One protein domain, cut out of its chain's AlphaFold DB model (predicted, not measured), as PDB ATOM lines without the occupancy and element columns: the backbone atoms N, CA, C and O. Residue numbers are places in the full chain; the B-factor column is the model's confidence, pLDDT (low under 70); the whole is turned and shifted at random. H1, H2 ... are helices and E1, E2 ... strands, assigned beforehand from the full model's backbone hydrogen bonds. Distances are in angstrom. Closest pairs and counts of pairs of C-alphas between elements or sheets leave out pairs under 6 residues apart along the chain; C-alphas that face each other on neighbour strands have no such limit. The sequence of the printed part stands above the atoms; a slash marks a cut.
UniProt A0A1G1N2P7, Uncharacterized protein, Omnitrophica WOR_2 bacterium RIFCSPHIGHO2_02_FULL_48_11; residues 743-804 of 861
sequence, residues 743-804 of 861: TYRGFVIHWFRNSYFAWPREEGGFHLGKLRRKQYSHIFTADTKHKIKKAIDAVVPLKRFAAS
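What this domain is: This is residues 743 to 804 of the 861 residues of an uncharacterized protein of Omnitrophica WOR_2 bacterium RIFCSPHIGHO2_02_FULL_48_11 (UniProt A0A1G1N2P7). A small antiparallel sheet of three strands, begun by the hairpin E1 and E2 and completed by E3, has the helix H2 packed over one face. Between E2 and E3 a loop swings out from the sheet with the short helix H1, and the last helix, H3, lies off at one end of the longest axis, apart from the sheet and the other helices. The printed part has 62 residues, with three named helices and three named strands in the order E1, E2, H1, E3, H2, H3; the sheet's order is E1, E2, E3, and the class is mixed, helices and strands. It is compact, with a radius of gyration of the C-alphas of 11.7 A, yet elongated in outline, spanning 34 by 22 by 16 A.

Where its parts are: E1, residues 747 to 752, begins at C-alpha 747, (-28.752, -21.906, -27.432), and is 15.5 A long. E2, residues 755 to 760, measures 16.9 A. H1, residues 768 to 772, measures 6.2 A, and E3, residues 780 to 782, 6.8 A. H2, residues 785 to 795, runs 15.8 A from C-alpha 785 at (-31.816, -26.281, -38.556). H3, residues 798 to 804, measures 10.5 A and ends at C-alpha 804, (-18.435, -28.559, -17.815).

How they stand to each other: Residues 743 to 744 pair antiparallel with residues 747 to 748 of E1. E1 and E2 form a hairpin at 153 degrees between their directions; N 750 and O 757 are 2.8 A apart, within hydrogen-bond range. E2, the inner strand, is antiparallel to E3 at 164 degrees, with N 758 and O 780 at 2.9 A. H2 is on the sheet, at a height over the sheet of 7.5 A. It lies over E3 and only just over E2, on which 3 of its C-alphas fall. On the local plane it stands at 30.4 degrees to E3, only just slantwise to the strands. The closest C-alphas of E3 and H2 are those of Ala 782 and Ile 788, 5.4 A apart. H1 is not on the sheet, and it is apart from H2. H3 is not on the sheet either, and is apart from H2. In H1 and H2 every O i to N i+4 pair is within hydrogen-bond range; in H3 1 of 3 is, beside 2 of 4 O i to N i+3 pairs.

The domain as a whole: The two C-alphas farthest apart, those of Arg 753 and Ala 803, are 36.6 A from each other. The printed part has no cut and no long link. The mean pLDDT of the printed part is 73.7; residues 752 to 755, 765 to 773 and 797 to 804 are under 70, and H3 has a mean of 44.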
ATOM      1  N   THR A 743     -33.233 -27.149 -27.654       80.94
ATOM      2  CA  THR A 743     -32.026 -26.480 -27.139       80.94
ATOM      3  C   THR A 743     -30.764 -27.177 -27.648       80.94
ATOM      4  O   THR A 743     -30.670 -28.402 -27.657       80.94
ATOM      5  N   TYR A 744     -29.763 -26.411 -28.085       84.88
ATOM      6  CA  TYR A 744     -28.517 -26.943 -28.635       84.88
ATOM      7  C   TYR A 744     -27.308 -26.151 -28.131       84.88
ATOM      8  O   TYR A 744     -27.168 -24.966 -28.429       84.88
ATOM      9  N   ARG A 745     -26.430 -26.802 -27.351       85.38
ATOM     10  CA  ARG A 745     -25.198 -26.215 -26.771       85.38
ATOM     11  C   ARG A 745     -25.404 -24.866 -26.055       85.38
ATOM     12  O   ARG A 745     -24.608 -23.949 -26.216       85.38
ATOM     13  N   GLY A 746     -26.474 -24.745 -25.266       85.06
ATOM     14  CA  GLY A 746     -26.804 -23.518 -24.523       85.06
ATOM     15  C   GLY A 746     -27.605 -22.479 -25.317       85.06
ATOM     16  O   GLY A 746     -27.994 -21.459 -24.753       85.06
ATOM     17  N   PHE A 747     -27.910 -22.751 -26.590       89.62
ATOM     18  CA  PHE A 747     -28.752 -21.906 -27.432       89.62
ATOM     19  C   PHE A 747     -30.159 -22.483 -27.576       89.62
ATOM     20  O   PHE A 747     -30.339 -23.691 -27.722       89.62
ATOM     21  N   VAL A 748     -31.152 -21.606 -27.584       84.44
ATOM     22  CA  VAL A 748     -32.548 -21.904 -27.898       84.44
ATOM     23  C   VAL A 748     -32.744 -21.756 -29.399       84.44
ATOM     24  O   VAL A 748     -32.501 -20.670 -29.916       84.44
ATOM     25  N   ILE A 749     -33.170 -22.813 -30.105       85.88
ATOM     26  CA  ILE A 749     -33.458 -22.756 -31.548       85.88
ATOM     27  C   ILE A 749     -34.965 -22.570 -31.778       85.88
ATOM     28  O   ILE A 749     -35.786 -23.355 -31.297       85.88
ATOM     29  N   HIS A 750     -35.329 -21.578 -32.590       78.50
ATOM     30  CA  HIS A 750     -36.715 -21.238 -32.936       78.50
ATOM     31  C   HIS A 750     -36.882 -21.022 -34.436       78.50
ATOM     32  O   HIS A 750     -35.950 -20.576 -35.095       78.50
ATOM     33  N   TRP A 751     -38.053 -21.336 -34.987       70.62
ATOM     34  CA  TRP A 751     -38.375 -21.108 -36.397       70.62
ATOM     35  C   TRP A 751     -39.352 -19.948 -36.525       70.62
ATOM     36  O   TRP A 751     -40.458 -19.994 -35.984       70.62
ATOM     37  N   PHE A 752     -38.972 -18.929 -37.292       64.06
ATOM     38  CA  PHE A 752     -39.810 -17.764 -37.539       64.06
ATOM     39  C   PHE A 752     -39.645 -17.271 -38.982       64.06
ATOM     40  O   PHE A 752     -38.528 -17.107 -39.461       64.06
ATOM     41  N   ARG A 753     -40.761 -17.033 -39.690       51.06
ATOM     42  CA  ARG A 753     -40.803 -16.461 -41.058       51.06
ATOM     43  C   ARG A 753     -39.718 -17.004 -42.012       51.06
ATOM     44  O   ARG A 753     -39.015 -16.235 -42.658       51.06
ATOM     45  N   ASN A 754     -39.616 -18.329 -42.118       53.53
ATOM     46  CA  ASN A 754     -38.694 -19.044 -43.014       53.53
ATOM     47  C   ASN A 754     -37.207 -19.013 -42.629       53.53
ATOM     48  O   ASN A 754     -36.335 -19.237 -43.468       53.53
ATOM     49  N   SER A 755     -36.887 -18.736 -41.368       69.62
ATOM     50  CA  SER A 755     -35.526 -18.867 -40.855       69.62
ATOM     51  C   SER A 755     -35.532 -19.419 -39.437       69.62
ATOM     52  O   SER A 755     -36.397 -19.110 -38.617       69.62
ATOM     53  N   TYR A 756     -34.555 -20.265 -39.150       80.62
ATOM     54  CA  TYR A 756     -34.199 -20.641 -37.801       80.62
ATOM     55  C   TYR A 756     -33.413 -19.480 -37.182       80.62
ATOM     56  O   TYR A 756     -32.561 -18.876 -37.837       80.62
ATOM     57  N   PHE A 757     -33.690 -19.203 -35.914       88.19
ATOM     58  CA  PHE A 757     -32.971 -18.273 -35.054       88.19
ATOM     59  C   PHE A 757     -32.440 -19.048 -33.856       88.19
ATOM     60  O   PHE A 757     -33.142 -19.913 -33.333       88.19
ATOM     61  N   ALA A 758     -31.221 -18.749 -33.418       91.81
ATOM     62  CA  ALA A 758     -30.659 -19.327 -32.205       91.81
ATOM     63  C   ALA A 758     -29.998 -18.277 -31.323       91.81
ATOM     64  O   ALA A 758     -29.117 -17.571 -31.802       91.81
ATOM     65  N   TRP A 759     -30.386 -18.201 -30.051       91.81
ATOM     66  CA  TRP A 759     -29.835 -17.258 -29.065       91.81
ATOM     67  C   TRP A 759     -29.568 -17.948 -27.714       91.81
ATOM     68  O   TRP A 759     -30.153 -19.004 -27.466       91.81
ATOM     69  N   PRO A 760     -28.690 -17.411 -26.847       88.56
ATOM     70  CA  PRO A 760     -28.371 -18.017 -25.560       88.56
ATOM     71  C   PRO A 760     -29.600 -18.129 -24.661       88.56
ATOM     72  O   PRO A 760     -30.362 -17.174 -24.500       88.56
ATOM     73  N   ARG A 761     -29.776 -19.291 -24.029       82.06
ATOM     74  CA  ARG A 761     -30.922 -19.578 -23.150       82.06
ATOM     75  C   ARG A 761     -31.028 -18.603 -21.975       82.06
ATOM     76  O   ARG A 761     -32.129 -18.254 -21.556       82.06
ATOM     77  N   GLU A 762     -29.890 -18.136 -21.474       80.94
ATOM     78  CA  GLU A 762     -29.788 -17.157 -20.385       80.94
ATOM     79  C   GLU A 762     -30.352 -15.768 -20.731       80.94
ATOM     80  O   GLU A 762     -30.702 -15.007 -19.832       80.94
ATOM     81  N   GLU A 763     -30.540 -15.445 -22.015       76.44
ATOM     82  CA  GLU A 763     -31.098 -14.154 -22.448       76.44
ATOM     83  C   GLU A 763     -32.637 -14.114 -22.479       76.44
ATOM     84  O   GLU A 763     -33.243 -13.094 -22.855       76.44
ATOM     85  N   GLY A 764     -33.267 -15.202 -22.021       75.19
ATOM     86  CA  GLY A 764     -34.708 -15.358 -21.877       75.19
ATOM     87  C   GLY A 764     -35.412 -15.768 -23.173       75.19
ATOM     88  O   GLY A 764     -34.812 -16.318 -24.096       75.19
ATOM     89  N   GLY A 765     -36.723 -15.518 -23.234       69.00
ATOM     90  CA  GLY A 765     -37.546 -15.856 -24.398       69.00
ATOM     91  C   GLY A 765     -37.156 -15.095 -25.671       69.00
ATOM     92  O   GLY A 765     -36.455 -14.079 -25.637       69.00
ATOM     93  N   PHE A 766     -37.637 -15.578 -26.820       65.69
ATOM     94  CA  PHE A 766     -37.442 -14.879 -28.089       65.69
ATOM     95  C   PHE A 766     -38.180 -13.536 -28.095       65.69
ATOM     96  O   PHE A 766     -39.381 -13.460 -27.837       65.69
ATOM     97  N   HIS A 767     -37.469 -12.477 -28.457       62.44
ATOM     98  CA  HIS A 767     -37.943 -11.110 -28.537       62.44
ATOM     99  C   HIS A 767     -37.432 -10.502 -29.839       62.44
ATOM    100  O   HIS A 767     -36.286 -10.062 -29.945       62.44
ATOM    101  N   LEU A 768     -38.310 -10.410 -30.837       51.28
ATOM    102  CA  LEU A 768     -37.978  -9.830 -32.141       51.28
ATOM    103  C   LEU A 768     -37.457  -8.379 -32.021       51.28
ATOM    104  O   LEU A 768     -36.598  -7.957 -32.794       51.28
ATOM    105  N   GLY A 769     -37.914  -7.638 -31.003       54.66
ATOM    106  CA  GLY A 769     -37.400  -6.310 -30.660       54.66
ATOM    107  C   GLY A 769     -35.931  -6.315 -30.215       54.66
ATOM    108  O   GLY A 769     -35.154  -5.501 -30.713       54.66
ATOM    109  N   LYS A 770     -35.523  -7.265 -29.356       63.88
ATOM    110  CA  LYS A 770     -34.109  -7.441 -28.972       63.88
ATOM    111  C   LYS A 770     -33.260  -7.804 -30.189       63.88
ATOM    112  O   LYS A 770     -32.186  -7.241 -30.367       63.88
ATOM    113  N   LEU A 771     -33.761  -8.675 -31.068       60.81
ATOM    114  CA  LEU A 771     -33.075  -9.060 -32.305       60.81
ATOM    115  C   LEU A 771     -32.833  -7.862 -33.230       60.81
ATOM    116  O   LEU A 771     -31.701  -7.626 -33.647       60.81
ATOM    117  N   ARG A 772     -33.865  -7.057 -33.503       54.94
ATOM    118  CA  ARG A 772     -33.734  -5.861 -34.353       54.94
ATOM    119  C   ARG A 772     -32.816  -4.799 -33.745       54.94
ATOM    120  O   ARG A 772     -32.090  -4.139 -34.479       54.94
ATOM    121  N   ARG A 773     -32.808  -4.670 -32.414       69.00
ATOM    122  CA  ARG A 773     -31.908  -3.767 -31.674       69.00
ATOM    123  C   ARG A 773     -30.512  -4.358 -31.430       69.00
ATOM    124  O   ARG A 773     -29.713  -3.713 -30.763       69.00
ATOM    125  N   LYS A 774     -30.220  -5.565 -31.944       74.69
ATOM    126  CA  LYS A 774     -28.973  -6.320 -31.704       74.69
ATOM    127  C   LYS A 774     -28.621  -6.454 -30.212       74.69
ATOM    128  O   LYS A 774     -27.465  -6.365 -29.828       74.69
ATOM    129  N   GLN A 775     -29.638  -6.645 -29.377       75.62
ATOM    130  CA  GLN A 775     -29.519  -6.787 -27.922       75.62
ATOM    131  C   GLN A 775     -29.321  -8.237 -27.466       75.62
ATOM    132  O   GLN A 775     -29.187  -8.469 -26.270       75.62
ATOM    133  N   TYR A 776     -29.342  -9.199 -28.392       79.06
ATOM    134  CA  TYR A 776     -28.848 -10.545 -28.109       79.06
ATOM    135  C   TYR A 776     -27.324 -10.527 -28.186       79.06
ATOM    136  O   TYR A 776     -26.793 -10.036 -29.187       79.06
ATOM    137  N   SER A 777     -26.626 -11.056 -27.177       80.56
ATOM    138  CA  SER A 777     -25.154 -11.124 -27.203       80.56
ATOM    139  C   SER A 777     -24.662 -11.932 -28.401       80.56
ATOM    140  O   SER A 777     -23.717 -11.537 -29.083       80.56
ATOM    141  N   HIS A 778     -25.367 -13.023 -28.710       83.81
ATOM    142  CA  HIS A 778     -25.115 -13.869 -29.861       83.81
ATOM    143  C   HIS A 778     -26.436 -14.318 -30.477       83.81
ATOM    144  O   HIS A 778     -27.289 -14.880 -29.800       83.81
ATOM    145  N   ILE A 779     -26.611 -14.092 -31.778       89.31
ATOM    146  CA  ILE A 779     -27.734 -14.672 -32.505       89.31
ATOM    147  C   ILE A 779     -27.273 -15.292 -33.814       89.31
ATOM    148  O   ILE A 779     -26.605 -14.658 -34.630       89.31
ATOM    149  N   PHE A 780     -27.648 -16.548 -34.011       91.25
ATOM    150  CA  PHE A 780     -27.466 -17.253 -35.265       91.25
ATOM    151  C   PHE A 780     -28.761 -17.211 -36.052       91.25
ATOM    152  O   PHE A 780     -29.849 -17.281 -35.482       91.25
ATOM    153  N   THR A 781     -28.634 -17.115 -37.369       88.50
ATOM    154  CA  THR A 781     -29.765 -17.176 -38.292       88.50
ATOM    155  C   THR A 781     -29.405 -18.096 -39.445       88.50
ATOM    156  O   THR A 781     -28.281 -18.044 -39.948       88.50
ATOM    157  N   ALA A 782     -30.317 -18.984 -39.829       87.00
ATOM    158  CA  ALA A 782     -30.128 -19.857 -40.981       87.00
ATOM    159  C   ALA A 782     -31.470 -20.302 -41.562       87.00
ATOM    160  O   ALA A 782     -32.461 -20.415 -40.856       87.00
ATOM    161  N   ASP A 783     -31.491 -20.632 -42.842       74.56
ATOM    162  CA  ASP A 783     -32.639 -21.215 -43.542       74.56
ATOM    163  C   ASP A 783     -32.932 -22.667 -43.119       74.56
ATOM    164  O   ASP A 783     -34.060 -23.131 -43.259       74.56
ATOM    165  N   THR A 784     -31.954 -23.390 -42.559       70.31
ATOM    166  CA  THR A 784     -32.149 -24.763 -42.064       70.31
ATOM    167  C   THR A 784     -31.583 -24.987 -40.663       70.31
ATOM    168  O   THR A 784     -30.567 -24.413 -40.266       70.31
ATOM    169  N   LYS A 785     -32.217 -25.904 -39.920       78.62
ATOM    170  CA  LYS A 785     -31.816 -26.281 -38.556       78.62
ATOM    171  C   LYS A 785     -30.374 -26.790 -38.505       78.62
ATOM    172  O   LYS A 785     -29.624 -26.449 -37.597       78.62
ATOM    173  N   HIS A 786     -29.966 -27.573 -39.506       78.12
ATOM    174  CA  HIS A 786     -28.607 -28.103 -39.612       78.12
ATOM    175  C   HIS A 786     -27.560 -26.990 -39.764       78.12
ATOM    176  O   HIS A 786     -26.541 -27.003 -39.072       78.12
ATOM    177  N   LYS A 787     -27.829 -25.989 -40.611       84.19
ATOM    178  CA  LYS A 787     -26.933 -24.839 -40.789       84.19
ATOM    179  C   LYS A 787     -26.812 -24.004 -39.513       84.19
ATOM    180  O   LYS A 787     -25.715 -23.548 -39.210       84.19
ATOM    181  N   ILE A 788     -27.889 -23.867 -38.734       90.50
ATOM    182  CA  ILE A 788     -27.824 -23.164 -37.447       90.50
ATOM    183  C   ILE A 788     -26.991 -23.916 -36.408       90.50
ATOM    184  O   ILE A 788     -26.167 -23.299 -35.740       90.50
ATOM    185  N   LYS A 789     -27.132 -25.246 -36.316       89.00
ATOM    186  CA  LYS A 789     -26.308 -26.070 -35.417       89.00
ATOM    187  C   LYS A 789     -24.831 -25.977 -35.790       89.00
ATOM    188  O   LYS A 789     -24.003 -25.729 -34.924       89.00
ATOM    189  N   LYS A 790     -24.521 -26.033 -37.089       89.75
ATOM    190  CA  LYS A 790     -23.160 -25.846 -37.604       89.75
ATOM    191  C   LYS A 790     -22.591 -24.455 -37.285       89.75
ATOM    192  O   LYS A 790     -21.408 -24.342 -36.984       89.75
ATOM    193  N   ALA A 791     -23.420 -23.408 -37.332       87.31
ATOM    194  CA  ALA A 791     -23.016 -22.054 -36.950       87.31
ATOM    195  C   ALA A 791     -22.724 -21.940 -35.441       87.31
ATOM    196  O   ALA A 791     -21.731 -21.325 -35.063       87.31
ATOM    197  N   ILE A 792     -23.531 -22.594 -34.597       90.81
ATOM    198  CA  ILE A 792     -23.289 -22.697 -33.149       90.81
ATOM    199  C   ILE A 792     -21.987 -23.472 -32.875       90.81
ATOM    200  O   ILE A 792     -21.146 -23.018 -32.100       90.81
ATOM    201  N   ASP A 793     -21.778 -24.607 -33.548       86.25
ATOM    202  CA  ASP A 793     -20.579 -25.443 -33.398       86.25
ATOM    203  C   ASP A 793     -19.287 -24.713 -33.784       86.25
ATOM    204  O   ASP A 793     -18.247 -24.937 -33.166       86.25
ATOM    205  N   ALA A 794     -19.349 -23.827 -34.782       84.62
ATOM    206  CA  ALA A 794     -18.207 -23.033 -35.227       84.62
ATOM    207  C   ALA A 794     -17.786 -21.955 -34.210       84.62
ATOM    208  O   ALA A 794     -16.619 -21.568 -34.180       84.62
ATOM    209  N   VAL A 795     -18.719 -21.473 -33.382       79.19
ATOM    210  CA  VAL A 795     -18.485 -20.384 -32.416       79.19
ATOM    211  C   VAL A 795     -18.230 -20.900 -30.999       79.19
ATOM    212  O   VAL A 795     -17.618 -20.196 -30.198       79.19
ATOM    213  N   VAL A 796     -18.633 -22.134 -30.683       73.06
ATOM    214  CA  VAL A 796     -18.419 -22.761 -29.370       73.06
ATOM    215  C   VAL A 796     -17.348 -23.862 -29.482       73.06
ATOM    216  O   VAL A 796     -17.678 -25.005 -29.816       73.06
ATOM    217  N   PRO A 797     -16.057 -23.581 -29.186       60.72
ATOM    218  CA  PRO A 797     -15.008 -24.593 -29.246       60.72
ATOM    219  C   PRO A 797     -15.242 -25.692 -28.200       60.72
ATOM    220  O   PRO A 797     -15.421 -25.412 -27.012       60.72
ATOM    221  N   LEU A 798     -15.134 -26.956 -28.629       50.34
ATOM    222  CA  LEU A 798     -15.312 -28.174 -27.816       50.34
ATOM    223  C   LEU A 798     -14.526 -28.186 -26.483       50.34
ATOM    224  O   LEU A 798     -14.937 -28.854 -25.535       50.34
ATOM    225  N   LYS A 799     -13.440 -27.405 -26.360       46.84
ATOM    226  CA  LYS A 799     -12.610 -27.331 -25.142       46.84
ATOM    227  C   LYS A 799     -13.295 -26.674 -23.933       46.84
ATOM    228  O   LYS A 799     -12.936 -27.018 -22.812       46.84
ATOM    229  N   ARG A 800     -14.287 -25.786 -24.112       47.47
ATOM    230  CA  ARG A 800     -15.051 -25.212 -22.976       47.47
ATOM    231  C   ARG A 800     -16.171 -26.133 -22.471       47.47
ATOM    232  O   ARG A 800     -16.533 -26.041 -21.307       47.47
ATOM    233  N   PHE A 801     -16.666 -27.046 -23.309       43.47
ATOM    234  CA  PHE A 801     -17.790 -27.934 -22.979       43.47
ATOM    235  C   PHE A 801     -17.338 -29.243 -22.297       43.47
ATOM    236  O   PHE A 801     -18.026 -29.772 -21.430       43.47
ATOM    237  N   ALA A 802     -16.133 -29.738 -22.611       40.19
ATOM    238  CA  ALA A 802     -15.557 -30.906 -21.933       40.19
ATOM    239  C   ALA A 802     -15.210 -30.636 -20.451       40.19
ATOM    240  O   ALA A 802     -15.258 -31.546 -19.628       40.19
ATOM    241  N   ALA A 803     -14.919 -29.380 -20.089       40.00
ATOM    242  CA  ALA A 803     -14.677 -28.986 -18.699       40.00
ATOM    243  C   ALA A 803     -15.972 -28.865 -17.866       40.00
ATOM    244  O   ALA A 803     -15.917 -29.007 -16.646       40.00
ATOM    245  N   SER A 804     -17.134 -28.643 -18.499       42.78
ATOM    246  CA  SER A 804     -18.435 -28.559 -17.815       42.78
ATOM    247  C   SER A 804     -19.163 -29.901 -17.698       42.78
ATOM    248  O   SER A 804     -20.038 -30.029 -16.852       42.78
TER     249      SER A 804